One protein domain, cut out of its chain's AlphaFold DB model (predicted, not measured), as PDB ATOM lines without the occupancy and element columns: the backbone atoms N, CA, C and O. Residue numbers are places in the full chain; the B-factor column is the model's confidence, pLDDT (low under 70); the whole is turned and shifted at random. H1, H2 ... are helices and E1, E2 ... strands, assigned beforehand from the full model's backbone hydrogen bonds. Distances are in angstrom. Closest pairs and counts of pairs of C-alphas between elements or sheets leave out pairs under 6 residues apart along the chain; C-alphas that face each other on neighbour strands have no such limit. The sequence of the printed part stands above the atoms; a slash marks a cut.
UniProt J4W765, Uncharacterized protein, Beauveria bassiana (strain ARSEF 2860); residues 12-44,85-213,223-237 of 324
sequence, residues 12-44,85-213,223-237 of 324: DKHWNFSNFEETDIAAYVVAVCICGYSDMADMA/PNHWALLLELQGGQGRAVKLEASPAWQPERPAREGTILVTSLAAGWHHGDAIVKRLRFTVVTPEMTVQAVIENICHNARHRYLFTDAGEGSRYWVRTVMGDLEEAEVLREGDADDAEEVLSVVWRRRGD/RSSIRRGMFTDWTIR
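What this domain is: This is residues 12 to 44, 85 to 213 and 223 to 237 of the 324 residues of an uncharacterized protein of Beauveria bassiana (strain ARSEF 2860) (UniProt J4W765). A strongly twisted six-stranded sheet is covered on one face by helices: H2 and H3 form a helical hairpin side by side along the strands, and H1 stands crosswise to H2. A final stretch with no named element, residues 223 to 237, runs along the outside of the body. The printed part has 177 residues, with six named strands followed by three named helices; the sheet is mixed, in the order E1, E5, E4, E3, E2, E6. The class is mixed, helices and strands, though under half of the residues are in named elements. The whole is compact and rounded, with a radius of gyration of the C-alphas of 15.4 A and spans of 39 by 37 by 34 A.

Where its parts are: Begin at C-alpha 15, at (3.499, -33.460, 5.392), where E1, residues 15 to 19, starts its 11.9 A. E2 holds residues 29 to 37 and is 21.8 A long; beyond the first cut come E3, residues 87 to 94, 22.4 A, and E4, residues 101 to 108, 22.5 A. E5, residues 119 to 126, covers 21.3 A, and E6, residues 136 to 143, 19.5 A. Then find H1, residues 151 to 160, 14.2 A; H2, residues 175 to 188, 20.0 A; and H3, residues 196 to 204, 12.3 A, ending at C-alpha 204, (-0.705, -13.383, -6.174).

How they stand to each other: Look first at E3, E4 and E5, a meander, each strand the antiparallel neighbour of the one before; N 90 and O 104 are 2.9 A apart, N 103 and O 124 2.8 A. E2 is antiparallel to E3, with N 33 and O 91 at 2.8 A, and to the edge strand E6, with N 34 and O 140 at 3.0 A. The other edge strand, E1, is parallel to E5, with N 16 and O 121 at 2.9 A. The helices and sheet make two layers, H1, H2 and H3 being on one face. H2 runs along the strands at a height over the sheet of 8.4 A, over E3 and, only just, E4, on which 3 of its C-alphas fall. H3 lies over E2 and E6 at a height of 9.5 A. H2 and H3 touch, closest at the C-alphas of Gly 184 and Ala 197, 5.2 A apart, and run opposite ways at a shallow tilt of 11 degrees. H1 lies over none of the strands; it touches residues 182 to 186 of H2 alone, about perpendicular at 82 degrees, closest at the C-alphas of Ile 158 and Val 182, 6.9 A apart. Every O i to N i+4 pair is within hydrogen-bond range in H1 and H2, and 4 of 5 in H3.

The domain as a whole: The two C-alphas farthest apart, those of Pro 112 and Pro 147, are 41.8 A apart. Residues 45 to 84 and 214 to 222 are not printed, and the C-alphas across these cuts are 17.0 A and 13.2 A apart. Of the links that are printed whole, H1 to H2 is long. The mean pLDDT of the printed part is 81.1; look for values under 70 at residues 39 to 44, 109 to 116 and 223 to 237, among others.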
ATOM      1  N   ASP A  12       8.228 -37.146   5.077       81.56
ATOM      2  CA  ASP A  12       8.832 -36.200   6.011       81.56
ATOM      3  C   ASP A  12       7.745 -35.601   6.925       81.56
ATOM      4  O   ASP A  12       6.620 -35.324   6.502       81.56
ATOM      5  N   LYS A  13       8.103 -35.346   8.185       80.94
ATOM      6  CA  LYS A  13       7.248 -34.752   9.215       80.94
ATOM      7  C   LYS A  13       6.558 -33.447   8.774       80.94
ATOM      8  O   LYS A  13       5.653 -32.984   9.461       80.94
ATOM      9  N   HIS A  14       7.024 -32.789   7.713       85.62
ATOM     10  CA  HIS A  14       6.401 -31.594   7.139       85.62
ATOM     11  C   HIS A  14       5.143 -31.861   6.295       85.62
ATOM     12  O   HIS A  14       4.542 -30.903   5.818       85.62
ATOM     13  N   TRP A  15       4.712 -33.111   6.130       88.88
ATOM     14  CA  TRP A  15       3.499 -33.460   5.392       88.88
ATOM     15  C   TRP A  15       2.336 -33.851   6.308       88.88
ATOM     16  O   TRP A  15       2.522 -34.477   7.352       88.88
ATOM     17  N   ASN A  16       1.112 -33.512   5.900       88.94
ATOM     18  CA  ASN A  16      -0.113 -33.954   6.555       88.94
ATOM     19  C   ASN A  16      -1.163 -34.387   5.521       88.94
ATOM     20  O   ASN A  16      -1.680 -33.558   4.776       88.94
ATOM     21  N   PHE A  17      -1.522 -35.672   5.547       88.69
ATOM     22  CA  PHE A  17      -2.461 -36.322   4.623       88.69
ATOM     23  C   PHE A  17      -3.808 -36.680   5.280       88.69
ATOM     24  O   PHE A  17      -4.522 -37.554   4.803       88.69
ATOM     25  N   SER A  18      -4.181 -36.031   6.390       78.44
ATOM     26  CA  SER A  18      -5.302 -36.466   7.252       78.44
ATOM     27  C   SER A  18      -6.669 -36.579   6.548       78.44
ATOM     28  O   SER A  18      -7.537 -37.287   7.042       78.44
ATOM     29  N   ASN A  19      -6.875 -35.877   5.427       85.38
ATOM     30  CA  ASN A  19      -8.099 -35.930   4.613       85.38
ATOM     31  C   ASN A  19      -7.789 -36.258   3.139       85.38
ATOM     32  O   ASN A  19      -8.483 -35.797   2.233       85.38
ATOM     33  N   PHE A  20      -6.690 -36.962   2.884       91.38
ATOM     34  CA  PHE A  20      -6.287 -37.376   1.548       91.38
ATOM     35  C   PHE A  20      -6.758 -38.806   1.277       91.38
ATOM     36  O   PHE A  20      -6.562 -39.700   2.098       91.38
ATOM     37  N   GLU A  21      -7.382 -39.022   0.126       91.62
ATOM     38  CA  GLU A  21      -7.721 -40.357  -0.352       91.62
ATOM     39  C   GLU A  21      -6.502 -40.937  -1.073       91.62
ATOM     40  O   GLU A  21      -6.104 -40.432  -2.119       91.62
ATOM     41  N   GLU A  22      -5.914 -42.015  -0.544       89.19
ATOM     42  CA  GLU A  22      -4.693 -42.620  -1.107       89.19
ATOM     43  C   GLU A  22      -4.837 -42.993  -2.587       89.19
ATOM     44  O   GLU A  22      -3.874 -42.924  -3.343       89.19
ATOM     45  N   THR A  23      -6.049 -43.325  -3.038       90.31
ATOM     46  CA  THR A  23      -6.342 -43.613  -4.449       90.31
ATOM     47  C   THR A  23      -6.081 -42.432  -5.383       90.31
ATOM     48  O   THR A  23      -5.859 -42.645  -6.573       90.31
ATOM     49  N   ASP A  24      -6.085 -41.200  -4.870       93.19
ATOM     50  CA  ASP A  24      -5.817 -40.004  -5.665       93.19
ATOM     51  C   ASP A  24      -4.324 -39.821  -5.960       93.19
ATOM     52  O   ASP A  24      -3.985 -39.059  -6.861       93.19
ATOM     53  N   ILE A  25      -3.421 -40.533  -5.267       92.94
ATOM     54  CA  ILE A  25      -1.967 -40.389  -5.457       92.94
ATOM     55  C   ILE A  25      -1.546 -40.695  -6.900       92.94
ATOM     56  O   ILE A  25      -0.718 -39.995  -7.480       92.94
ATOM     57  N   ALA A  26      -2.183 -41.695  -7.513       93.00
ATOM     58  CA  ALA A  26      -1.922 -42.131  -8.880       93.00
ATOM     59  C   ALA A  26      -2.822 -41.437  -9.917       93.00
ATOM     60  O   ALA A  26      -2.722 -41.732 -11.108       93.00
ATOM     61  N   ALA A  27      -3.727 -40.547  -9.497       94.12
ATOM     62  CA  ALA A  27      -4.630 -39.868 -10.414       94.12
ATOM     63  C   ALA A  27      -3.867 -38.856 -11.280       94.12
ATOM     64  O   ALA A  27      -3.034 -38.094 -10.781       94.12
ATOM     65  N   TYR A  28      -4.180 -38.832 -12.577       95.94
ATOM     66  CA  TYR A  28      -3.619 -37.854 -13.504       95.94
ATOM     67  C   TYR A  28      -4.168 -36.455 -13.231       95.94
ATOM     68  O   TYR A  28      -5.348 -36.285 -12.923       95.94
ATOM     69  N   VAL A  29      -3.320 -35.447 -13.390       96.44
ATOM     70  CA  VAL A  29      -3.640 -34.035 -13.200       96.44
ATOM     71  C   VAL A  29      -3.857 -33.392 -14.566       96.44
ATOM     72  O   VAL A  29      -2.969 -33.401 -15.412       96.44
ATOM     73  N   VAL A  30      -5.037 -32.808 -14.784       95.44
ATOM     74  CA  VAL A  30      -5.371 -32.107 -16.044       95.44
ATOM     75  C   VAL A  30      -5.133 -30.606 -15.970       95.44
ATOM     76  O   VAL A  30      -4.996 -29.936 -16.995       95.44
ATOM     77  N   ALA A  31      -5.134 -30.056 -14.760       96.06
ATOM     78  CA  ALA A  31      -4.891 -28.647 -14.529       96.06
ATOM     79  C   ALA A  31      -4.393 -28.393 -13.112       96.06
ATOM     80  O   ALA A  31      -4.800 -29.059 -12.159       96.06
ATOM     81  N   VAL A  32      -3.576 -27.356 -12.990       97.00
ATOM     82  CA  VAL A  32      -3.178 -26.768 -11.717       97.00
ATOM     83  C   VAL A  32      -3.979 -25.488 -11.534       97.00
ATOM     84  O   VAL A  32      -4.028 -24.636 -12.416       97.00
ATOM     85  N   CYS A  33      -4.656 -25.346 -10.405       95.69
ATOM     86  CA  CYS A  33      -5.373 -24.130 -10.050       95.69
ATOM     87  C   CYS A  33      -4.692 -23.453  -8.868       95.69
ATOM     88  O   CYS A  33      -4.367 -24.119  -7.890       95.69
ATOM     89  N   ILE A  34      -4.585 -22.129  -8.899       95.00
ATOM     90  CA  ILE A  34      -4.284 -21.343  -7.697       95.00
ATOM     91  C   ILE A  34      -5.586 -20.734  -7.194       95.00
ATOM     92  O   ILE A  34      -6.369 -20.195  -7.981       95.00
ATOM     93  N   CYS A  35      -5.845 -20.860  -5.897       91.12
ATOM     94  CA  CYS A  35      -7.058 -20.344  -5.272       91.12
ATOM     95  C   CYS A  35      -6.694 -19.460  -4.083       91.12
ATOM     96  O   CYS A  35      -6.011 -19.909  -3.166       91.12
ATOM     97  N   GLY A  36      -7.169 -18.216  -4.123       88.69
ATOM     98  CA  GLY A  36      -7.130 -17.280  -3.012       88.69
ATOM     99  C   GLY A  36      -8.430 -17.390  -2.231       88.69
ATOM    100  O   GLY A  36      -9.518 -17.293  -2.812       88.69
ATOM    101  N   TYR A  37      -8.317 -17.603  -0.929       82.44
ATOM    102  CA  TYR A  37      -9.449 -17.701  -0.022       82.44
ATOM    103  C   TYR A  37      -9.719 -16.348   0.645       82.44
ATOM    104  O   TYR A  37      -8.791 -15.597   0.948       82.44
ATOM    105  N   SER A  38     -10.999 -16.018   0.846       70.62
ATOM    106  CA  SER A  38     -11.384 -14.956   1.777       70.62
ATOM    107  C   SER A  38     -10.986 -15.381   3.176       70.62
ATOM    108  O   SER A  38     -11.149 -16.548   3.527       70.62
ATOM    109  N   ASP A  39     -10.627 -14.416   4.002       57.53
ATOM    110  CA  ASP A  39     -10.185 -14.611   5.382       57.53
ATOM    111  C   ASP A  39     -11.271 -15.280   6.269       57.53
ATOM    112  O   ASP A  39     -10.987 -15.810   7.336       57.53
ATOM    113  N   MET A  40     -12.523 -15.355   5.793       42.94
ATOM    114  CA  MET A  40     -13.615 -16.153   6.378       42.94
ATOM    115  C   MET A  40     -13.419 -17.680   6.256       42.94
ATOM    116  O   MET A  40     -14.000 -18.432   7.036       42.94
ATOM    117  N   ALA A  41     -12.621 -18.157   5.292       41.88
ATOM    118  CA  ALA A  41     -12.331 -19.582   5.088       41.88
ATOM    119  C   ALA A  41     -11.477 -20.157   6.225       41.88
ATOM    120  O   ALA A  41     -11.692 -21.291   6.647       41.88
ATOM    121  N   ASP A  42     -10.559 -19.338   6.739       39.19
ATOM    122  CA  ASP A  42      -9.685 -19.670   7.866       39.19
ATOM    123  C   ASP A  42     -10.389 -19.455   9.222       39.19
ATOM    124  O   ASP A  42      -9.892 -19.877  10.264       39.19
ATOM    125  N   MET A  43     -11.583 -18.845   9.210       36.78
ATOM    126  CA  MET A  43     -12.401 -18.537  10.393       36.78
ATOM    127  C   MET A  43     -13.576 -19.505  10.598       36.78
ATOM    128  O   MET A  43     -14.353 -19.347  11.540       36.78
ATOM    129  N   ALA A  44     -13.706 -20.531   9.756       30.83
ATOM    130  CA  ALA A  44     -14.693 -21.585   9.931       30.83
ATOM    131  C   ALA A  44     -14.188 -22.673  10.885       30.83
ATOM    132  O   ALA A  44     -13.422 -23.538  10.466       30.83
ATOM    133  N   PRO A  85      -3.815 -10.288   4.032       71.06
ATOM    134  CA  PRO A  85      -3.544 -10.958   2.769       71.06
ATOM    135  C   PRO A  85      -4.390 -12.225   2.650       71.06
ATOM    136  O   PRO A  85      -4.555 -12.945   3.630       71.06
ATOM    137  N   ASN A  86      -4.839 -12.544   1.433       81.12
ATOM    138  CA  ASN A  86      -5.500 -13.824   1.199       81.12
ATOM    139  C   ASN A  86      -4.559 -14.978   1.515       81.12
ATOM    140  O   ASN A  86      -3.369 -14.941   1.175       81.12
ATOM    141  N   HIS A  87      -5.134 -16.042   2.055       85.25
ATOM    142  CA  HIS A  87      -4.487 -17.337   2.057       85.25
ATOM    143  C   HIS A  87      -4.596 -17.991   0.679       85.25
ATOM    144  O   HIS A  87      -5.652 -17.950   0.043       85.25
ATOM    145  N   TRP A  88      -3.504 -18.590   0.207       90.56
ATOM    146  CA  TRP A  88      -3.421 -19.191  -1.121       90.56
ATOM    147  C   TRP A  88      -3.112 -20.679  -1.043       90.56
ATOM    148  O   TRP A  88      -2.240 -21.108  -0.289       90.56
ATOM    149  N   ALA A  89      -3.793 -21.460  -1.876       92.88
ATOM    150  CA  ALA A  89      -3.512 -22.878  -2.052       92.88
ATOM    151  C   ALA A  89      -3.428 -23.249  -3.532       92.88
ATOM    152  O   ALA A  89      -3.975 -22.563  -4.403       92.88
ATOM    153  N   LEU A  90      -2.774 -24.378  -3.784       95.81
ATOM    154  CA  LEU A  90      -2.663 -25.003  -5.091       95.81
ATOM    155  C   LEU A  90      -3.617 -26.199  -5.143       95.81
ATOM    156  O   LEU A  90      -3.690 -26.987  -4.205       95.81
ATOM    157  N   LEU A  91      -4.408 -26.313  -6.204       95.38
ATOM    158  CA  LEU A  91      -5.384 -27.383  -6.379       95.38
ATOM    159  C   LEU A  91      -5.100 -28.134  -7.679       95.38
ATOM    160  O   LEU A  91      -5.045 -27.533  -8.749       95.38
ATOM    161  N   LEU A  92      -4.950 -29.448  -7.580       96.88
ATOM    162  CA  LEU A  92      -4.696 -30.354  -8.694       96.88
ATOM    163  C   LEU A  92      -6.023 -30.931  -9.181       96.88
ATOM    164  O   LEU A  92      -6.642 -31.735  -8.490       96.88
ATOM    165  N   GLU A  93      -6.488 -30.500 -10.349       95.12
ATOM    166  CA  GLU A  93      -7.718 -31.002 -10.963       95.12
ATOM    167  C   GLU A  93      -7.472 -32.399 -11.543       95.12
ATOM    168  O   GLU A  93      -6.573 -32.575 -12.369       95.12
ATOM    169  N   LEU A  94      -8.262 -33.391 -11.120       95.00
ATOM    170  CA  LEU A  94      -8.019 -34.794 -11.463       95.00
ATOM    171  C   LEU A  94      -8.723 -35.205 -12.764       95.00
ATOM    172  O   LEU A  94      -9.926 -34.975 -12.943       95.00
ATOM    173  N   GLN A  95      -8.003 -35.893 -13.651       91.19
ATOM    174  CA  GLN A  95      -8.561 -36.490 -14.861       91.19
ATOM    175  C   GLN A  95      -9.594 -37.557 -14.502       91.19
ATOM    176  O   GLN A  95      -9.346 -38.428 -13.674       91.19
ATOM    177  N   GLY A  96     -10.774 -37.502 -15.125       79.88
ATOM    178  CA  GLY A  96     -11.844 -38.467 -14.850       79.88
ATOM    179  C   GLY A  96     -12.445 -38.357 -13.442       79.88
ATOM    180  O   GLY A  96     -13.388 -39.078 -13.134       79.88
ATOM    181  N   GLY A  97     -11.982 -37.413 -12.614       68.25
ATOM    182  CA  GLY A  97     -12.433 -37.222 -11.237       68.25
ATOM    183  C   GLY A  97     -13.804 -36.560 -11.095       68.25
ATOM    184  O   GLY A  97     -14.153 -36.160  -9.997       68.25
ATOM    185  N   GLN A  98     -14.574 -36.378 -12.176       79.75
ATOM    186  CA  GLN A  98     -15.911 -35.754 -12.146       79.75
ATOM    187  C   GLN A  98     -15.948 -34.387 -11.425       79.75
ATOM    188  O   GLN A  98     -16.934 -34.030 -10.785       79.75
ATOM    189  N   GLY A  99     -14.861 -33.614 -11.514       82.19
ATOM    190  CA  GLY A  99     -14.719 -32.328 -10.826       82.19
ATOM    191  C   GLY A  99     -14.102 -32.400  -9.425       82.19
ATOM    192  O   GLY A  99     -14.138 -31.391  -8.725       82.19
ATOM    193  N   ARG A 100     -13.546 -33.547  -9.010       91.38
ATOM    194  CA  ARG A 100     -12.671 -33.696  -7.831       91.38
ATOM    195  C   ARG A 100     -11.313 -33.019  -8.047       91.38
ATOM    196  O   ARG A 100     -10.887 -32.797  -9.183       91.38
ATOM    197  N   ALA A 101     -10.637 -32.698  -6.951       94.19
ATOM    198  CA  ALA A 101      -9.282 -32.148  -6.963       94.19
ATOM    199  C   ALA A 101      -8.499 -32.567  -5.715       94.19
ATOM    200  O   ALA A 101      -9.093 -32.997  -4.734       94.19
ATOM    201  N   VAL A 102      -7.182 -32.380  -5.718       95.31
ATOM    202  CA  VAL A 102      -6.347 -32.467  -4.510       95.31
ATOM    203  C   VAL A 102      -5.860 -31.070  -4.150       95.31
ATOM    204  O   VAL A 102      -5.239 -30.402  -4.971       95.31
ATOM    205  N   LYS A 103      -6.147 -30.613  -2.933       94.50
ATOM    206  CA  LYS A 103      -5.646 -29.352  -2.378       94.50
ATOM    207  C   LYS A 103      -4.281 -29.577  -1.739       94.50
ATOM    208  O   LYS A 103      -4.142 -30.459  -0.896       94.50
ATOM    209  N   LEU A 104      -3.326 -28.734  -2.106       95.12
ATOM    210  CA  LEU A 104      -2.006 -28.598  -1.512       95.12
ATOM    211  C   LEU A 104      -1.880 -27.196  -0.914       95.12
ATOM    212  O   LEU A 104      -2.030 -26.185  -1.605       95.12
ATOM    213  N   GLU A 105      -1.616 -27.134   0.382       90.50
ATOM    214  CA  GLU A 105      -1.585 -25.884   1.132       90.50
ATOM    215  C   GLU A 105      -0.407 -25.873   2.099       90.50
ATOM    216  O   GLU A 105      -0.306 -26.737   2.966       90.50
ATOM    217  N   ALA A 106       0.458 -24.866   2.000       88.19
ATOM    218  CA  ALA A 106       1.420 -24.587   3.054       88.19
ATOM    219  C   ALA A 106       0.744 -23.772   4.160       88.19
ATOM    220  O   ALA A 106       0.207 -22.693   3.905       88.19
ATOM    221  N   SER A 107       0.829 -24.262   5.392       82.62
ATOM    222  CA  SER A 107       0.328 -23.586   6.589       82.62
ATOM    223  C   SER A 107       1.434 -23.536   7.650       82.62
ATOM    224  O   SER A 107       2.206 -24.500   7.745       82.62
ATOM    225  N   PRO A 108       1.568 -22.453   8.437       74.94
ATOM    226  CA  PRO A 108       2.506 -22.436   9.555       74.94
ATOM    227  C   PRO A 108       2.175 -23.576  10.527       74.94
ATOM    228  O   PRO A 108       1.012 -23.852  10.835       74.94
ATOM    229  N   ALA A 109       3.198 -24.296  10.987       61.88
ATOM    230  CA  ALA A 109       3.010 -25.398  11.913       61.88
ATOM    231  C   ALA A 109       2.456 -24.871  13.240       61.88
ATOM    232  O   ALA A 109       3.072 -24.049  13.909       61.88
ATOM    233  N   TRP A 110       1.309 -25.412  13.643       51.44
ATOM    234  CA  TRP A 110       0.715 -25.183  14.963       51.44
ATOM    235  C   TRP A 110       1.199 -26.204  16.013       51.44
ATOM    236  O   TRP A 110       0.715 -26.232  17.136       51.44
ATOM    237  N   GLN A 111       2.124 -27.102  15.658       51.75
ATOM    238  CA  GLN A 111       2.613 -28.109  16.605       51.75
ATOM    239  C   GLN A 111       3.420 -27.419  17.722       51.75
ATOM    240  O   GLN A 111       4.380 -26.727  17.383       51.75
ATOM    241  N   PRO A 112       3.092 -27.634  19.015       47.41
ATOM    242  CA  PRO A 112       3.744 -26.954  20.143       47.41
ATOM    243  C   PRO A 112       5.273 -27.088  20.164       47.41
ATOM    244  O   PRO A 112       5.980 -26.203  20.630       47.41
ATOM    245  N   GLU A 113       5.789 -28.194  19.627       56.59
ATOM    246  CA  GLU A 113       7.218 -28.517  19.601       56.59
ATOM    247  C   GLU A 113       7.964 -27.932  18.390       56.59
ATOM    248  O   GLU A 113       9.180 -28.108  18.269       56.59
ATOM    249  N   ARG A 114       7.269 -27.263  17.459       57.09
ATOM    250  CA  ARG A 114       7.890 -26.710  16.251       57.09
ATOM    251  C   ARG A 114       8.070 -25.203  16.327       57.09
ATOM    252  O   ARG A 114       7.203 -24.502  16.842       57.09
ATOM    253  N   PRO A 115       9.156 -24.672  15.737       60.59
ATOM    254  CA  PRO A 115       9.269 -23.240  15.521       60.59
ATOM    255  C   PRO A 115       8.049 -22.739  14.742       60.59
ATOM    256  O   PRO A 115       7.725 -23.304  13.699       60.59
ATOM    257  N   ALA A 116       7.427 -21.649  15.200       63.22
ATOM    258  CA  ALA A 116       6.206 -21.077  14.614       63.22
ATOM    259  C   ALA A 116       6.307 -20.762  13.105       63.22
ATOM    260  O   ALA A 116       5.302 -20.640  12.411       63.22
ATOM    261  N   ARG A 117       7.536 -20.651  12.587       72.00
ATOM    262  CA  ARG A 117       7.831 -20.399  11.174       72.00
ATOM    263  C   ARG A 117       7.851 -21.651  10.305       72.00
ATOM    264  O   ARG A 117       7.797 -21.525   9.087       72.00
ATOM    265  N   GLU A 118       8.028 -22.842  10.871       78.62
ATOM    266  CA  GLU A 118       8.139 -24.057  10.059       78.62
ATOM    267  C   GLU A 118       6.803 -24.375   9.397       78.62
ATOM    268  O   GLU A 118       5.797 -24.539  10.073       78.62
ATOM    269  N   GLY A 119       6.786 -24.484   8.071       80.94
ATOM    270  CA  GLY A 119       5.598 -24.877   7.331       80.94
ATOM    271  C   GLY A 119       5.268 -26.360   7.490       80.94
ATOM    272  O   GLY A 119       6.144 -27.213   7.671       80.94
ATOM    273  N   THR A 120       3.977 -26.661   7.389       86.44
ATOM    274  CA  THR A 120       3.439 -27.995   7.115       86.44
ATOM    275  C   THR A 120       2.638 -27.926   5.822       86.44
ATOM    276  O   THR A 120       1.815 -27.026   5.657       86.44
ATOM    277  N   ILE A 121       2.869 -28.871   4.915       90.44
ATOM    278  CA  ILE A 121       2.074 -29.032   3.704       90.44
ATOM    279  C   ILE A 121       0.877 -29.915   4.033       90.44
ATOM    280  O   ILE A 121       1.018 -31.092   4.368       90.44
ATOM    281  N   LEU A 122      -0.308 -29.323   3.964       90.44
ATOM    282  CA  LEU A 122      -1.581 -30.007   4.097       90.44
ATOM    283  C   LEU A 122      -2.010 -30.502   2.716       90.44
ATOM    284  O   LEU A 122      -2.098 -29.721   1.767       90.44
ATOM    285  N   VAL A 123      -2.296 -31.796   2.628       92.69
ATOM    286  CA  VAL A 123      -2.793 -32.460   1.424       92.69
ATOM    287  C   VAL A 123      -4.194 -32.972   1.713       92.69
ATOM    288  O   VAL A 123      -4.435 -33.646   2.716       92.69
ATOM    289  N   THR A 124      -5.161 -32.599   0.884       92.25
ATOM    290  CA  THR A 124      -6.571 -32.939   1.108       92.25
ATOM    291  C   THR A 124      -7.268 -33.243  -0.206       92.25
ATOM    292  O   THR A 124      -7.205 -32.444  -1.138       92.25
ATOM    293  N   SER A 125      -7.973 -34.368  -0.266       92.56
ATOM    294  CA  SER A 125      -8.843 -34.699  -1.390       92.56
ATOM    295  C   SER A 125     -10.133 -33.887  -1.301       92.56
ATOM    296  O   SER A 125     -10.767 -33.785  -0.251       92.56
ATOM    297  N   LEU A 126     -10.512 -33.269  -2.413       90.44
ATOM    298  CA  LEU A 126     -11.691 -32.429  -2.544       90.44
ATOM    299  C   LEU A 126     -12.746 -33.134  -3.391       90.44
ATOM    300  O   LEU A 126     -12.480 -33.597  -4.503       90.44
ATOM    301  N   ALA A 127     -13.974 -33.151  -2.877       88.19
ATOM    302  CA  ALA A 127     -15.135 -33.659  -3.594       88.19
ATOM    303  C   ALA A 127     -15.486 -32.790  -4.816       88.19
ATOM    304  O   ALA A 127     -15.046 -31.643  -4.952       88.19
ATOM    305  N   ALA A 128     -16.321 -33.334  -5.703       84.12
ATOM    306  CA  ALA A 128     -16.840 -32.596  -6.848       84.12
ATOM    307  C   ALA A 128     -17.530 -31.287  -6.419       84.12
ATOM    308  O   ALA A 128     -18.224 -31.233  -5.405       84.12
ATOM    309  N   GLY A 129     -17.343 -30.225  -7.206       75.50
ATOM    310  CA  GLY A 129     -17.960 -28.921  -6.942       75.50
ATOM    311  C   GLY A 129     -17.210 -28.029  -5.948       75.50
ATOM    312  O   GLY A 129     -17.699 -26.943  -5.652       75.50
ATOM    313  N   TRP A 130     -16.009 -28.416  -5.503       76.50
ATOM    314  CA  TRP A 130     -15.149 -27.632  -4.598       76.50
ATOM    315  C   TRP A 130     -14.925 -26.169  -5.021       76.50
ATOM    316  O   TRP A 130     -14.729 -25.297  -4.179       76.50
ATOM    317  N   HIS A 131     -14.970 -25.885  -6.324       70.31
ATOM    318  CA  HIS A 131     -14.762 -24.552  -6.896       70.31
ATOM    319  C   HIS A 131     -15.950 -23.602  -6.689       70.31
ATOM    320  O   HIS A 131     -15.802 -22.406  -6.912       70.31
ATOM    321  N   HIS A 132     -17.105 -24.114  -6.253       66.44
ATOM    322  CA  HIS A 132     -18.263 -23.306  -5.858       66.44
ATOM    323  C   HIS A 132     -18.226 -22.909  -4.379       66.44
ATOM    324  O   HIS A 132     -19.199 -22.355  -3.873       66.44
ATOM    325  N   GLY A 133     -17.138 -23.220  -3.668       64.44
ATOM    326  CA  GLY A 133     -16.985 -22.831  -2.277       64.44
ATOM    327  C   GLY A 133     -17.087 -21.317  -2.127       64.44
ATOM    328  O   GLY A 133     -16.290 -20.577  -2.700       64.44
ATOM    329  N   ASP A 134     -18.022 -20.877  -1.288       59.38
ATOM    330  CA  ASP A 134     -18.264 -19.476  -0.923       59.38
ATOM    331  C   ASP A 134     -17.017 -18.739  -0.399       59.38
ATOM    332  O   ASP A 134     -16.990 -17.513  -0.305       59.38
ATOM    333  N   ALA A 135     -15.975 -19.487  -0.055       73.81
ATOM    334  CA  ALA A 135     -14.750 -18.976   0.522       73.81
ATOM    335  C   ALA A 135     -13.656 -18.652  -0.517       73.81
ATOM    336  O   ALA A 135     -12.656 -18.046  -0.150       73.81
ATOM    337  N   ILE A 136     -13.798 -19.041  -1.793       81.88
ATOM    338  CA  ILE A 136     -12.809 -18.729  -2.841       81.88
ATOM    339  C   ILE A 136     -13.121 -17.349  -3.433       81.88
ATOM    340  O   ILE A 136     -14.152 -17.156  -4.072       81.88
ATOM    341  N   VAL A 137     -12.208 -16.391  -3.261       83.44
ATOM    342  CA  VAL A 137     -12.346 -15.020  -3.796       83.44
ATOM    343  C   VAL A 137     -11.655 -14.832  -5.137       83.44
ATOM    344  O   VAL A 137     -12.028 -13.954  -5.914       83.44
ATOM    345  N   LYS A 138     -10.653 -15.663  -5.434       88.00
ATOM    346  CA  LYS A 138      -9.938 -15.636  -6.706       88.00
ATOM    347  C   LYS A 138      -9.480 -17.030  -7.091       88.00
ATOM    348  O   LYS A 138      -8.980 -17.773  -6.254       88.00
ATOM    349  N   ARG A 139      -9.611 -17.364  -8.374       90.75
ATOM    350  CA  ARG A 139      -9.124 -18.620  -8.945       90.75
ATOM    351  C   ARG A 139      -8.551 -18.394 -10.333       90.75
ATOM    352  O   ARG A 139      -9.230 -17.798 -11.167       90.75
ATOM    353  N   LEU A 140      -7.364 -18.936 -10.578       94.31
ATOM    354  CA  LEU A 140      -6.802 -19.135 -11.917       94.31
ATOM    355  C   LEU A 140      -6.606 -20.630 -12.158       94.31
ATOM    356  O   LEU A 140      -6.412 -21.390 -11.212       94.31
ATOM    357  N   ARG A 141      -6.696 -21.041 -13.424       95.25
ATOM    358  CA  ARG A 141      -6.557 -22.430 -13.864       95.25
ATOM    359  C   ARG A 141      -5.542 -22.489 -14.999       95.25
ATOM    360  O   ARG A 141      -5.772 -21.875 -16.036       95.25
ATOM    361  N   PHE A 142      -4.509 -23.293 -14.812       97.00
ATOM    362  CA  PHE A 142      -3.423 -23.536 -15.752       97.00
ATOM    363  C   PHE A 142      -3.519 -24.971 -16.259       97.00
ATOM    364  O   PHE A 142      -3.716 -25.903 -15.477       97.00
ATOM    365  N   THR A 143      -3.462 -25.153 -17.574       97.00
ATOM    366  CA  THR A 143      -3.576 -26.483 -18.181       97.00
ATOM    367  C   THR A 143      -2.237 -27.196 -18.078       97.00
ATOM    368  O   THR A 143      -1.224 -26.647 -18.498       97.00
ATOM    369  N   VAL A 144      -2.242 -28.430 -17.573       96.88
ATOM    370  CA  VAL A 144      -1.036 -29.266 -17.565       96.88
ATOM    371  C   VAL A 144      -0.712 -29.690 -18.995       96.88
ATOM    372  O   VAL A 144      -1.581 -30.210 -19.698       96.88
ATOM    373  N   VAL A 145       0.528 -29.459 -19.430       96.00
ATOM    374  CA  VAL A 145       0.986 -29.802 -20.788       96.00
ATOM    375  C   VAL A 145       1.695 -31.151 -20.866       96.00
ATOM    376  O   VAL A 145       1.738 -31.742 -21.943       96.00
ATOM    377  N   THR A 146       2.182 -31.677 -19.738       92.00
ATOM    378  CA  THR A 146       2.798 -33.010 -19.658       92.00
ATOM    379  C   THR A 146       1.723 -34.106 -19.495       92.00
ATOM    380  O   THR A 146       1.078 -34.172 -18.446       92.00
ATOM    381  N   PRO A 147       1.520 -34.996 -20.491       77.88
ATOM    382  CA  PRO A 147       0.333 -35.859 -20.590       77.88
ATOM    383  C   PRO A 147       0.241 -37.039 -19.601       77.88
ATOM    384  O   PRO A 147      -0.713 -37.806 -19.674       77.88
ATOM    385  N   GLU A 148       1.167 -37.187 -18.656       88.19
ATOM    386  CA  GLU A 148       1.162 -38.276 -17.661       88.19
ATOM    387  C   GLU A 148       1.409 -37.769 -16.233       88.19
ATOM    388  O   GLU A 148       1.733 -38.542 -15.334       88.19
ATOM    389  N   MET A 149       1.255 -36.464 -16.004       94.81
ATOM    390  CA  MET A 149       1.463 -35.877 -14.685       94.81
ATOM    391  C   MET A 149       0.464 -36.442 -13.673       94.81
ATOM    392  O   MET A 149      -0.744 -36.331 -13.872       94.81
ATOM    393  N   THR A 150       0.956 -37.014 -12.577       96.31
ATOM    394  CA  THR A 150       0.140 -37.535 -11.471       96.31
ATOM    395  C   THR A 150       0.253 -36.651 -10.232       96.31
ATOM    396  O   THR A 150       1.171 -35.839 -10.107       96.31
ATOM    397  N   VAL A 151      -0.661 -36.826  -9.273       96.25
ATOM    398  CA  VAL A 151      -0.545 -36.187  -7.949       96.25
ATOM    399  C   VAL A 151       0.776 -36.575  -7.276       96.25
ATOM    400  O   VAL A 151       1.449 -35.710  -6.715       96.25
ATOM    401  N   GLN A 152       1.182 -37.844  -7.388       95.44
ATOM    402  CA  GLN A 152       2.470 -38.331  -6.903       95.44
ATOM    403  C   GLN A 152       3.635 -37.536  -7.496       95.44
ATOM    404  O   GLN A 152       4.447 -37.013  -6.742       95.44
ATOM    405  N   ALA A 153       3.682 -37.379  -8.821       95.00
ATOM    406  CA  ALA A 153       4.766 -36.665  -9.493       95.00
ATOM    407  C   ALA A 153       4.855 -35.186  -9.062       95.00
ATOM    408  O   ALA A 153       5.954 -34.655  -8.890       95.00
ATOM    409  N   VAL A 154       3.718 -34.527  -8.803       96.69
ATOM    410  CA  VAL A 154       3.703 -33.165  -8.239       96.69
ATOM    411  C   VAL A 154       4.269 -33.143  -6.814       96.69
ATOM    412  O   VAL A 154       5.098 -32.294  -6.487       96.69
ATOM    413  N   ILE A 155       3.861 -34.080  -5.951       95.81
ATOM    414  CA  ILE A 155       4.378 -34.188  -4.575       95.81
ATOM    415  C   ILE A 155       5.883 -34.498  -4.578       95.81
ATOM    416  O   ILE A 155       6.636 -33.934  -3.780       95.81
ATOM    417  N   GLU A 156       6.344 -35.346  -5.492       93.62
ATOM    418  CA  GLU A 156       7.761 -35.656  -5.680       93.62
ATOM    419  C   GLU A 156       8.551 -34.440  -6.159       93.62
ATOM    420  O   GLU A 156       9.644 -34.208  -5.646       93.62
ATOM    421  N   ASN A 157       7.999 -33.621  -7.059       94.25
ATOM    422  CA  ASN A 157       8.610 -32.357  -7.472       94.25
ATOM    423  C   ASN A 157       8.777 -31.395  -6.273       94.25
ATOM    424  O   ASN A 157       9.877 -30.898  -6.015       94.25
ATOM    425  N   ILE A 158       7.734 -31.237  -5.448       94.50
ATOM    426  CA  ILE A 158       7.780 -30.452  -4.197       94.50
ATOM    427  C   ILE A 158       8.833 -31.017  -3.226       94.50
ATOM    428  O   ILE A 158       9.544 -30.268  -2.540       94.50
ATOM    429  N   CYS A 159       8.958 -32.343  -3.141       91.31
ATOM    430  CA  CYS A 159       9.982 -33.008  -2.338       91.31
ATOM    431  C   CYS A 159      11.395 -32.761  -2.874       91.31
ATOM    432  O   CYS A 159      12.299 -32.435  -2.100       91.31
ATOM    433  N   HIS A 160      11.581 -32.900  -4.183       89.31
ATOM    434  CA  HIS A 160      12.850 -32.740  -4.882       89.31
ATOM    435  C   HIS A 160      13.435 -31.341  -4.668       89.31
ATOM    436  O   HIS A 160      14.586 -31.204  -4.244       89.31
ATOM    437  N   ASN A 161      12.585 -30.325  -4.829       89.44
ATOM    438  CA  ASN A 161      12.911 -28.911  -4.655       89.44
ATOM    439  C   ASN A 161      12.886 -28.440  -3.188       89.44
ATOM    440  O   ASN A 161      13.022 -27.247  -2.902       89.44
ATOM    441  N   ALA A 162      12.711 -29.369  -2.239       90.06
ATOM    442  CA  ALA A 162      12.624 -29.118  -0.800       90.06
ATOM    443  C   ALA A 162      11.521 -28.119  -0.386       90.06
ATOM    444  O   ALA A 162      11.549 -27.583   0.722       90.06
ATOM    445  N   ARG A 163      10.496 -27.901  -1.223       90.88
ATOM    446  CA  ARG A 163       9.413 -26.933  -0.959       90.88
ATOM    447  C   ARG A 163       8.495 -27.340   0.192       90.88
ATOM    448  O   ARG A 163       7.778 -26.503   0.728       90.88
ATOM    449  N   HIS A 164       8.545 -28.597   0.622       88.56
ATOM    450  CA  HIS A 164       7.882 -29.067   1.840       88.56
ATOM    451  C   HIS A 164       8.545 -28.553   3.130       88.56
ATOM    452  O   HIS A 164       7.903 -28.519   4.171       88.56
ATOM    453  N   ARG A 165       9.802 -28.086   3.078       87.31
ATOM    454  CA  ARG A 165      10.546 -27.511   4.218       87.31
ATOM    455  C   ARG A 165      10.510 -25.982   4.226       87.31
ATOM    456  O   ARG A 165      11.489 -25.325   4.588       87.31
ATOM    457  N   TYR A 166       9.397 -25.428   3.756       85.25
ATOM    458  CA  TYR A 166       9.186 -23.993   3.623       85.25
ATOM    459  C   TYR A 166       9.130 -23.304   4.992       85.25
ATOM    460  O   TYR A 166       8.550 -23.842   5.938       85.25
ATOM    461  N   LEU A 167       9.721 -22.111   5.094       83.25
ATOM    462  CA  LEU A 167       9.638 -21.265   6.282       83.25
ATOM    463  C   LEU A 167       8.775 -20.036   6.007       83.25
ATOM    464  O   LEU A 167       9.042 -19.262   5.089       83.25
ATOM    465  N   PHE A 168       7.779 -19.836   6.859       78.31
ATOM    466  CA  PHE A 168       6.976 -18.626   6.917       78.31
ATOM    467  C   PHE A 168       7.759 -17.476   7.560       78.31
ATOM    468  O   PHE A 168       8.778 -17.674   8.241       78.31
ATOM    469  N   THR A 169       7.279 -16.253   7.347       71.81
ATOM    470  CA  THR A 169       7.730 -15.097   8.129       71.81
ATOM    471  C   THR A 169       7.285 -15.237   9.586       71.81
ATOM    472  O   THR A 169       6.419 -16.053   9.910       71.81
ATOM    473  N   ASP A 170       7.841 -14.417  10.477       66.50
ATOM    474  CA  ASP A 170       7.428 -14.401  11.890       66.50
ATOM    475  C   ASP A 170       5.942 -14.027  12.059       66.50
ATOM    476  O   ASP A 170       5.310 -14.410  13.038       66.50
ATOM    477  N   ALA A 171       5.369 -13.327  11.075       64.25
ATOM    478  CA  ALA A 171       3.951 -12.977  11.020       64.25
ATOM    479  C   ALA A 171       3.062 -14.087  10.420       64.25
ATOM    480  O   ALA A 171       1.867 -13.872  10.233       64.25
ATOM    481  N   GLY A 172       3.621 -15.252  10.072       66.19
ATOM    482  CA  GLY A 172       2.879 -16.339   9.428       66.19
ATOM    483  C   GLY A 172       2.532 -16.073   7.958       66.19
ATOM    484  O   GLY A 172       1.723 -16.795   7.379       66.19
ATOM    485  N   GLU A 173       3.141 -15.067   7.321       73.75
ATOM    486  CA  GLU A 173       2.949 -14.795   5.894       73.75
ATOM    487  C   GLU A 173       3.845 -15.717   5.055       73.75
ATOM    488  O   GLU A 173       5.010 -15.955   5.386       73.75
ATOM    489  N   GLY A 174       3.321 -16.255   3.949       80.12
ATOM    490  CA  GLY A 174       4.123 -17.147   3.110       80.12
ATOM    491  C   GLY A 174       3.379 -17.937   2.041       80.12
ATOM    492  O   GLY A 174       3.985 -18.286   1.033       80.12
ATOM    493  N   SER A 175       2.076 -18.179   2.198       87.00
ATOM    494  CA  SER A 175       1.337 -19.085   1.306       87.00
ATOM    495  C   SER A 175       1.347 -18.636  -0.160       87.00
ATOM    496  O   SER A 175       1.597 -19.456  -1.039       87.00
ATOM    497  N   ARG A 176       1.210 -17.331  -0.437       86.94
ATOM    498  CA  ARG A 176       1.322 -16.797  -1.811       86.94
ATOM    499  C   ARG A 176       2.682 -17.075  -2.464       86.94
ATOM    500  O   ARG A 176       2.738 -17.418  -3.639       86.94
ATOM    501  N   TYR A 177       3.770 -16.967  -1.701       86.50
ATOM    502  CA  TYR A 177       5.128 -17.203  -2.202       86.50
ATOM    503  C   TYR A 177       5.379 -18.672  -2.433       86.50
ATOM    504  O   TYR A 177       5.961 -19.041  -3.447       86.50
ATOM    505  N   TRP A 178       4.921 -19.501  -1.500       91.81
ATOM    506  CA  TRP A 178       4.999 -20.938  -1.647       91.81
ATOM    507  C   TRP A 178       4.283 -21.384  -2.925       91.81
ATOM    508  O   TRP A 178       4.889 -22.076  -3.737       91.81
ATOM    509  N   VAL A 179       3.062 -20.891  -3.174       94.69
ATOM    510  CA  VAL A 179       2.329 -21.164  -4.421       94.69
ATOM    511  C   VAL A 179       3.107 -20.677  -5.645       94.69
ATOM    512  O   VAL A 179       3.334 -21.473  -6.548       94.69
ATOM    513  N   ARG A 180       3.574 -19.419  -5.674       93.75
ATOM    514  CA  ARG A 180       4.384 -18.884  -6.789       93.75
ATOM    515  C   ARG A 180       5.623 -19.738  -7.061       93.75
ATOM    516  O   ARG A 180       5.945 -20.015  -8.207       93.75
ATOM    517  N   THR A 181       6.309 -20.160  -6.003       93.38
ATOM    518  CA  THR A 181       7.533 -20.964  -6.099       93.38
ATOM    519  C   THR A 181       7.236 -22.343  -6.676       93.38
ATOM    520  O   THR A 181       7.923 -22.767  -7.594       93.38
ATOM    521  N   VAL A 182       6.184 -23.016  -6.200       96.62
ATOM    522  CA  VAL A 182       5.773 -24.318  -6.746       96.62
ATOM    523  C   VAL A 182       5.311 -24.187  -8.199       96.62
ATOM    524  O   VAL A 182       5.630 -25.050  -9.005       96.62
ATOM    525  N   MET A 183       4.609 -23.109  -8.567       97.50
ATOM    526  CA  MET A 183       4.253 -22.845  -9.968       97.50
ATOM    527  C   MET A 183       5.501 -22.729 -10.855       97.50
ATOM    528  O   MET A 183       5.544 -23.364 -11.903       97.50
ATOM    529  N   GLY A 184       6.531 -22.003 -10.404       96.38
ATOM    530  CA  GLY A 184       7.815 -21.911 -11.107       96.38
ATOM    531  C   GLY A 184       8.543 -23.255 -11.218       96.38
ATOM    532  O   GLY A 184       9.030 -23.593 -12.289       96.38
ATOM    533  N   ASP A 185       8.552 -24.066 -10.155       96.31
ATOM    534  CA  ASP A 185       9.151 -25.410 -10.187       96.31
ATOM    535  C   ASP A 185       8.431 -26.350 -11.178       96.31
ATOM    536  O   ASP A 185       9.050 -27.226 -11.784       96.31
ATOM    537  N   LEU A 186       7.109 -26.196 -11.328       96.94
ATOM    538  CA  LEU A 186       6.303 -26.958 -12.284       96.94
ATOM    539  C   LEU A 186       6.501 -26.470 -13.725       96.94
ATOM    540  O   LEU A 186       6.452 -27.280 -14.648       96.94
ATOM    541  N   GLU A 187       6.733 -25.176 -13.923       96.69
ATOM    542  CA  GLU A 187       7.119 -24.605 -15.215       96.69
ATOM    543  C   GLU A 187       8.519 -25.077 -15.641       96.69
ATOM    544  O   GLU A 187       8.674 -25.589 -16.747       96.69
ATOM    545  N   GLU A 188       9.513 -25.028 -14.745       95.25
ATOM    546  CA  GLU A 188      10.877 -25.531 -14.990       95.25
ATOM    547  C   GLU A 188      10.895 -27.040 -15.293       95.25
ATOM    548  O   GLU A 188      11.713 -27.526 -16.072       95.25
ATOM    549  N   ALA A 189       9.957 -27.790 -14.710       94.75
ATOM    550  CA  ALA A 189       9.760 -29.210 -14.976       94.75
ATOM    551  C   ALA A 189       8.913 -29.506 -16.233       94.75
ATOM    552  O   ALA A 189       8.541 -30.663 -16.441       94.75
ATOM    553  N   GLU A 190       8.581 -28.490 -17.040       96.00
ATOM    554  CA  GLU A 190       7.756 -28.586 -18.257       96.00
ATOM    555  C   GLU A 190       6.353 -29.185 -18.006       96.00
ATOM    556  O   GLU A 190       5.694 -29.734 -18.893       96.00
ATOM    557  N   VAL A 191       5.860 -29.098 -16.769       96.44
ATOM    558  CA  VAL A 191       4.504 -29.526 -16.398       96.44
ATOM    559  C   VAL A 191       3.483 -28.472 -16.811       96.44
ATOM    560  O   VAL A 191       2.379 -28.812 -17.254       96.44
ATOM    561  N   LEU A 192       3.864 -27.205 -16.670       97.50
ATOM    562  CA  LEU A 192       3.113 -26.017 -17.068       97.50
ATOM    563  C   LEU A 192       3.789 -25.328 -18.257       97.50
ATOM    564  O   LEU A 192       4.885 -25.711 -18.666       97.50
ATOM    565  N   ARG A 193       3.112 -24.346 -18.857       97.19
ATOM    566  CA  ARG A 193       3.671 -23.584 -19.979       97.19
ATOM    567  C   ARG A 193       4.622 -22.518 -19.461       97.19
ATOM    568  O   ARG A 193       4.387 -21.948 -18.401       97.19
ATOM    569  N   GLU A 194       5.626 -22.204 -20.272       96.50
ATOM    570  CA  GLU A 194       6.459 -21.024 -20.052       96.50
ATOM    571  C   GLU A 194       5.575 -19.766 -19.919       96.50
ATOM    572  O   GLU A 194       4.706 -19.529 -20.769       96.50
ATOM    573  N   GLY A 195       5.777 -19.002 -18.846       95.44
ATOM    574  CA  GLY A 195       5.009 -17.812 -18.475       95.44
ATOM    575  C   GLY A 195       3.822 -18.050 -17.529       95.44
ATOM    576  O   GLY A 195       3.298 -17.081 -16.976       95.44
ATOM    577  N   ASP A 196       3.405 -19.298 -17.275       96.69
ATOM    578  CA  ASP A 196       2.283 -19.575 -16.363       96.69
ATOM    579  C   ASP A 196       2.599 -19.130 -14.914       96.69
ATOM    580  O   ASP A 196       1.697 -18.703 -14.181       96.69
ATOM    581  N   ALA A 197       3.864 -19.198 -14.472       93.88
ATOM    582  CA  ALA A 197       4.263 -18.713 -13.151       93.88
ATOM    583  C   ALA A 197       4.238 -17.177 -13.044       93.88
ATOM    584  O   ALA A 197       3.878 -16.654 -11.984       93.88
ATOM    585  N   ASP A 198       4.551 -16.459 -14.125       93.25
ATOM    586  CA  ASP A 198       4.476 -14.993 -14.179       93.25
ATOM    587  C   ASP A 198       3.014 -14.516 -14.120       93.25
ATOM    588  O   ASP A 198       2.671 -13.618 -13.342       93.25
ATOM    589  N   ASP A 199       2.123 -15.185 -14.857       93.81
ATOM    590  CA  ASP A 199       0.675 -14.951 -14.801       93.81
ATOM    591  C   ASP A 199       0.118 -15.212 -13.387       93.81
ATOM    592  O   ASP A 199      -0.747 -14.481 -12.880       93.81
ATOM    593  N   ALA A 200       0.624 -16.248 -12.708       93.06
ATOM    594  CA  ALA A 200       0.295 -16.509 -11.313       93.06
ATOM    595  C   ALA A 200       0.796 -15.382 -10.394       93.06
ATOM    596  O   ALA A 200       0.040 -14.915  -9.538       93.06
ATOM    597  N   GLU A 201       2.036 -14.917 -10.568       90.00
ATOM    598  CA  GLU A 201       2.630 -13.839  -9.771       90.00
ATOM    599  C   GLU A 201       1.824 -12.537  -9.863       90.00
ATOM    600  O   GLU A 201       1.560 -11.911  -8.827       90.00
ATOM    601  N   GLU A 202       1.349 -12.164 -11.057       87.69
ATOM    602  CA  GLU A 202       0.512 -10.970 -11.232       87.69
ATOM    603  C   GLU A 202      -0.700 -11.013 -10.292       87.69
ATOM    604  O   GLU A 202      -1.018 -10.032  -9.611       87.69
ATOM    605  N   VAL A 203      -1.347 -12.171 -10.188       88.81
ATOM    606  CA  VAL A 203      -2.554 -12.347  -9.381       88.81
ATOM    607  C   VAL A 203      -2.255 -12.504  -7.894       88.81
ATOM    608  O   VAL A 203      -3.000 -11.971  -7.065       88.81
ATOM    609  N   LEU A 204      -1.168 -13.191  -7.550       86.00
ATOM    610  CA  LEU A 204      -0.705 -13.383  -6.174       86.00
ATOM    611  C   LEU A 204      -0.216 -12.072  -5.536       86.00
ATOM    612  O   LEU A 204      -0.239 -11.937  -4.311       86.00
ATOM    613  N   SER A 205       0.186 -11.088  -6.352       82.31
ATOM    614  CA  SER A 205       0.615  -9.755  -5.903       82.31
ATOM    615  C   SER A 205      -0.530  -8.855  -5.405       82.31
ATOM    616  O   SER A 205      -0.282  -7.771  -4.862       82.31
ATOM    617  N   VAL A 206      -1.784  -9.296  -5.569       80.00
ATOM    618  CA  VAL A 206      -2.999  -8.537  -5.254       80.00
ATOM    619  C   VAL A 206      -3.757  -9.183  -4.094       80.00
ATOM    620  O   VAL A 206      -3.919 -10.399  -4.039       80.00
ATOM    621  N   VAL A 207      -4.267  -8.350  -3.183       79.81
ATOM    622  CA  VAL A 207      -5.249  -8.770  -2.174       79.81
ATOM    623  C   VAL A 207      -6.653  -8.687  -2.778       79.81
ATOM    624  O   VAL A 207      -7.104  -7.620  -3.194       79.81
ATOM    625  N   TRP A 208      -7.335  -9.825  -2.827       80.00
ATOM    626  CA  TRP A 208      -8.678 -10.020  -3.361       80.00
ATOM    627  C   TRP A 208      -9.703 -10.044  -2.228       80.00
ATOM    628  O   TRP A 208      -9.461 -10.609  -1.166       80.00
ATOM    629  N   ARG A 209     -10.880  -9.464  -2.458       74.00
ATOM    630  CA  ARG A 209     -11.988  -9.462  -1.494       74.00
ATOM    631  C   ARG A 209     -13.266  -9.962  -2.140       74.00
ATOM    632  O   ARG A 209     -13.439  -9.844  -3.357       74.00
ATOM    633  N   ARG A 210     -14.173 -10.508  -1.326       68.12
ATOM    634  CA  ARG A 210     -15.495 -10.901  -1.806       68.12
ATOM    635  C   ARG A 210     -16.356  -9.653  -1.985       68.12
ATOM    636  O   ARG A 210     -16.350  -8.734  -1.170       68.12
ATOM    637  N   ARG A 211     -17.144  -9.627  -3.061       48.56
ATOM    638  CA  ARG A 211     -18.160  -8.592  -3.274       48.56
ATOM    639  C   ARG A 211     -19.269  -8.779  -2.233       48.56
ATOM    640  O   ARG A 211     -20.084  -9.685  -2.376       48.56
ATOM    641  N   GLY A 212     -19.264  -7.956  -1.186       49.44
ATOM    642  CA  GLY A 212     -20.190  -8.080  -0.055       49.44
ATOM    643  C   GLY A 212     -19.636  -7.538   1.261       49.44
ATOM    644  O   GLY A 212     -20.407  -6.991   2.040       49.44
ATOM    645  N   ASP A 213     -18.319  -7.610   1.463       49.16
ATOM    646  CA  ASP A 213     -17.695  -7.222   2.738       49.16
ATOM    647  C   ASP A 213     -17.679  -5.692   2.953       49.16
ATOM    648  O   ASP A 213     -17.685  -5.233   4.088       49.16
ATOM    649  N   ARG A 223     -10.534  -4.038  -7.242       48.91
ATOM    650  CA  ARG A 223      -9.152  -4.213  -6.829       48.91
ATOM    651  C   ARG A 223      -8.940  -3.224  -5.685       48.91
ATOM    652  O   ARG A 223      -8.690  -2.052  -5.948       48.91
ATOM    653  N   SER A 224      -8.980  -3.660  -4.428       43.75
ATOM    654  CA  SER A 224      -8.246  -2.931  -3.398       43.75
ATOM    655  C   SER A 224      -6.776  -3.154  -3.743       43.75
ATOM    656  O   SER A 224      -6.169  -4.136  -3.320       43.75
ATOM    657  N   SER A 225      -6.248  -2.339  -4.660       44.19
ATOM    658  CA  SER A 225      -4.964  -2.535  -5.328       44.19
ATOM    659  C   SER A 225      -3.817  -2.178  -4.391       44.19
ATOM    660  O   SER A 225      -3.024  -1.280  -4.661       44.19
ATOM    661  N   ILE A 226      -3.724  -2.872  -3.263       49.19
ATOM    662  CA  ILE A 226      -2.496  -2.900  -2.491       49.19
ATOM    663  C   ILE A 226      -1.637  -3.963  -3.169       49.19
ATOM    664  O   ILE A 226      -1.717  -5.144  -2.830       49.19
ATOM    665  N   ARG A 227      -0.851  -3.544  -4.171       48.50
ATOM    666  CA  ARG A 227       0.273  -4.353  -4.651       48.50
ATOM    667  C   ARG A 227       1.217  -4.511  -3.471       48.50
ATOM    668  O   ARG A 227       1.901  -3.560  -3.095       48.50
ATOM    669  N   ARG A 228       1.230  -5.689  -2.855       53.69
ATOM    670  CA  ARG A 228       2.292  -6.018  -1.908       53.69
ATOM    671  C   ARG A 228       3.457  -6.552  -2.724       53.69
ATOM    672  O   ARG A 228       3.285  -7.490  -3.498       53.69
ATOM    673  N   GLY A 229       4.626  -5.941  -2.546       45.97
ATOM    674  CA  GLY A 229       5.863  -6.469  -3.105       45.97
ATOM    675  C   GLY A 229       6.079  -7.918  -2.676       45.97
ATOM    676  O   GLY A 229       5.589  -8.362  -1.627       45.97
ATOM    677  N   MET A 230       6.804  -8.649  -3.512       54.28
ATOM    678  CA  MET A 230       7.280  -9.975  -3.174       54.28
ATOM    679  C   MET A 230       8.426  -9.829  -2.148       54.28
ATOM    680  O   MET A 230       9.503  -9.354  -2.483       54.28
ATOM    681  N   PHE A 231       8.175 -10.150  -0.878       49.88
ATOM    682  CA  PHE A 231       9.150 -10.185   0.213       49.88
ATOM    683  C   PHE A 231      10.259 -11.199  -0.092       49.88
ATOM    684  O   PHE A 231       9.998 -12.282  -0.616       49.88
ATOM    685  N   THR A 232      11.487 -10.853   0.286       44.69
ATOM    686  CA  THR A 232      12.713 -11.625   0.026       44.69
ATOM    687  C   THR A 232      13.140 -12.536   1.181       44.69
ATOM    688  O   THR A 232      14.012 -13.376   0.993       44.69
ATOM    689  N   ASP A 233      12.529 -12.413   2.363       44.66
ATOM    690  CA  ASP A 233      13.008 -13.057   3.602       44.66
ATOM    691  C   ASP A 233      12.395 -14.445   3.860       44.66
ATOM    692  O   ASP A 233      12.027 -14.800   4.986       44.66
ATOM    693  N   TRP A 234      12.273 -15.255   2.812       54.25
ATOM    694  CA  TRP A 234      11.863 -16.654   2.916       54.25
ATOM    695  C   TRP A 234      13.058 -17.559   2.631       54.25
ATOM    696  O   TRP A 234      13.906 -17.287   1.787       54.25
ATOM    697  N   THR A 235      13.154 -18.649   3.384       59.00
ATOM    698  CA  THR A 235      14.276 -19.584   3.287       59.00
ATOM    699  C   THR A 235      13.751 -21.004   3.267       59.00
ATOM    700  O   THR A 235      12.844 -21.369   4.012       59.00
ATOM    701  N   ILE A 236      14.328 -21.814   2.389       58.78
ATOM    702  CA  ILE A 236      14.044 -23.241   2.297       58.78
ATOM    703  C   ILE A 236      15.151 -23.968   3.046       58.78
ATOM    704  O   ILE A 236      16.335 -23.698   2.835       58.78
ATOM    705  N   ARG A 237      14.782 -24.869   3.962       59.59
ATOM    706  CA  ARG A 237      15.779 -25.613   4.734       59.59
ATOM    707  C   ARG A 237      16.276 -26.844   3.984       59.59
ATOM    708  O   ARG A 237      15.510 -27.752   3.672       59.59
TER     709      ARG A 237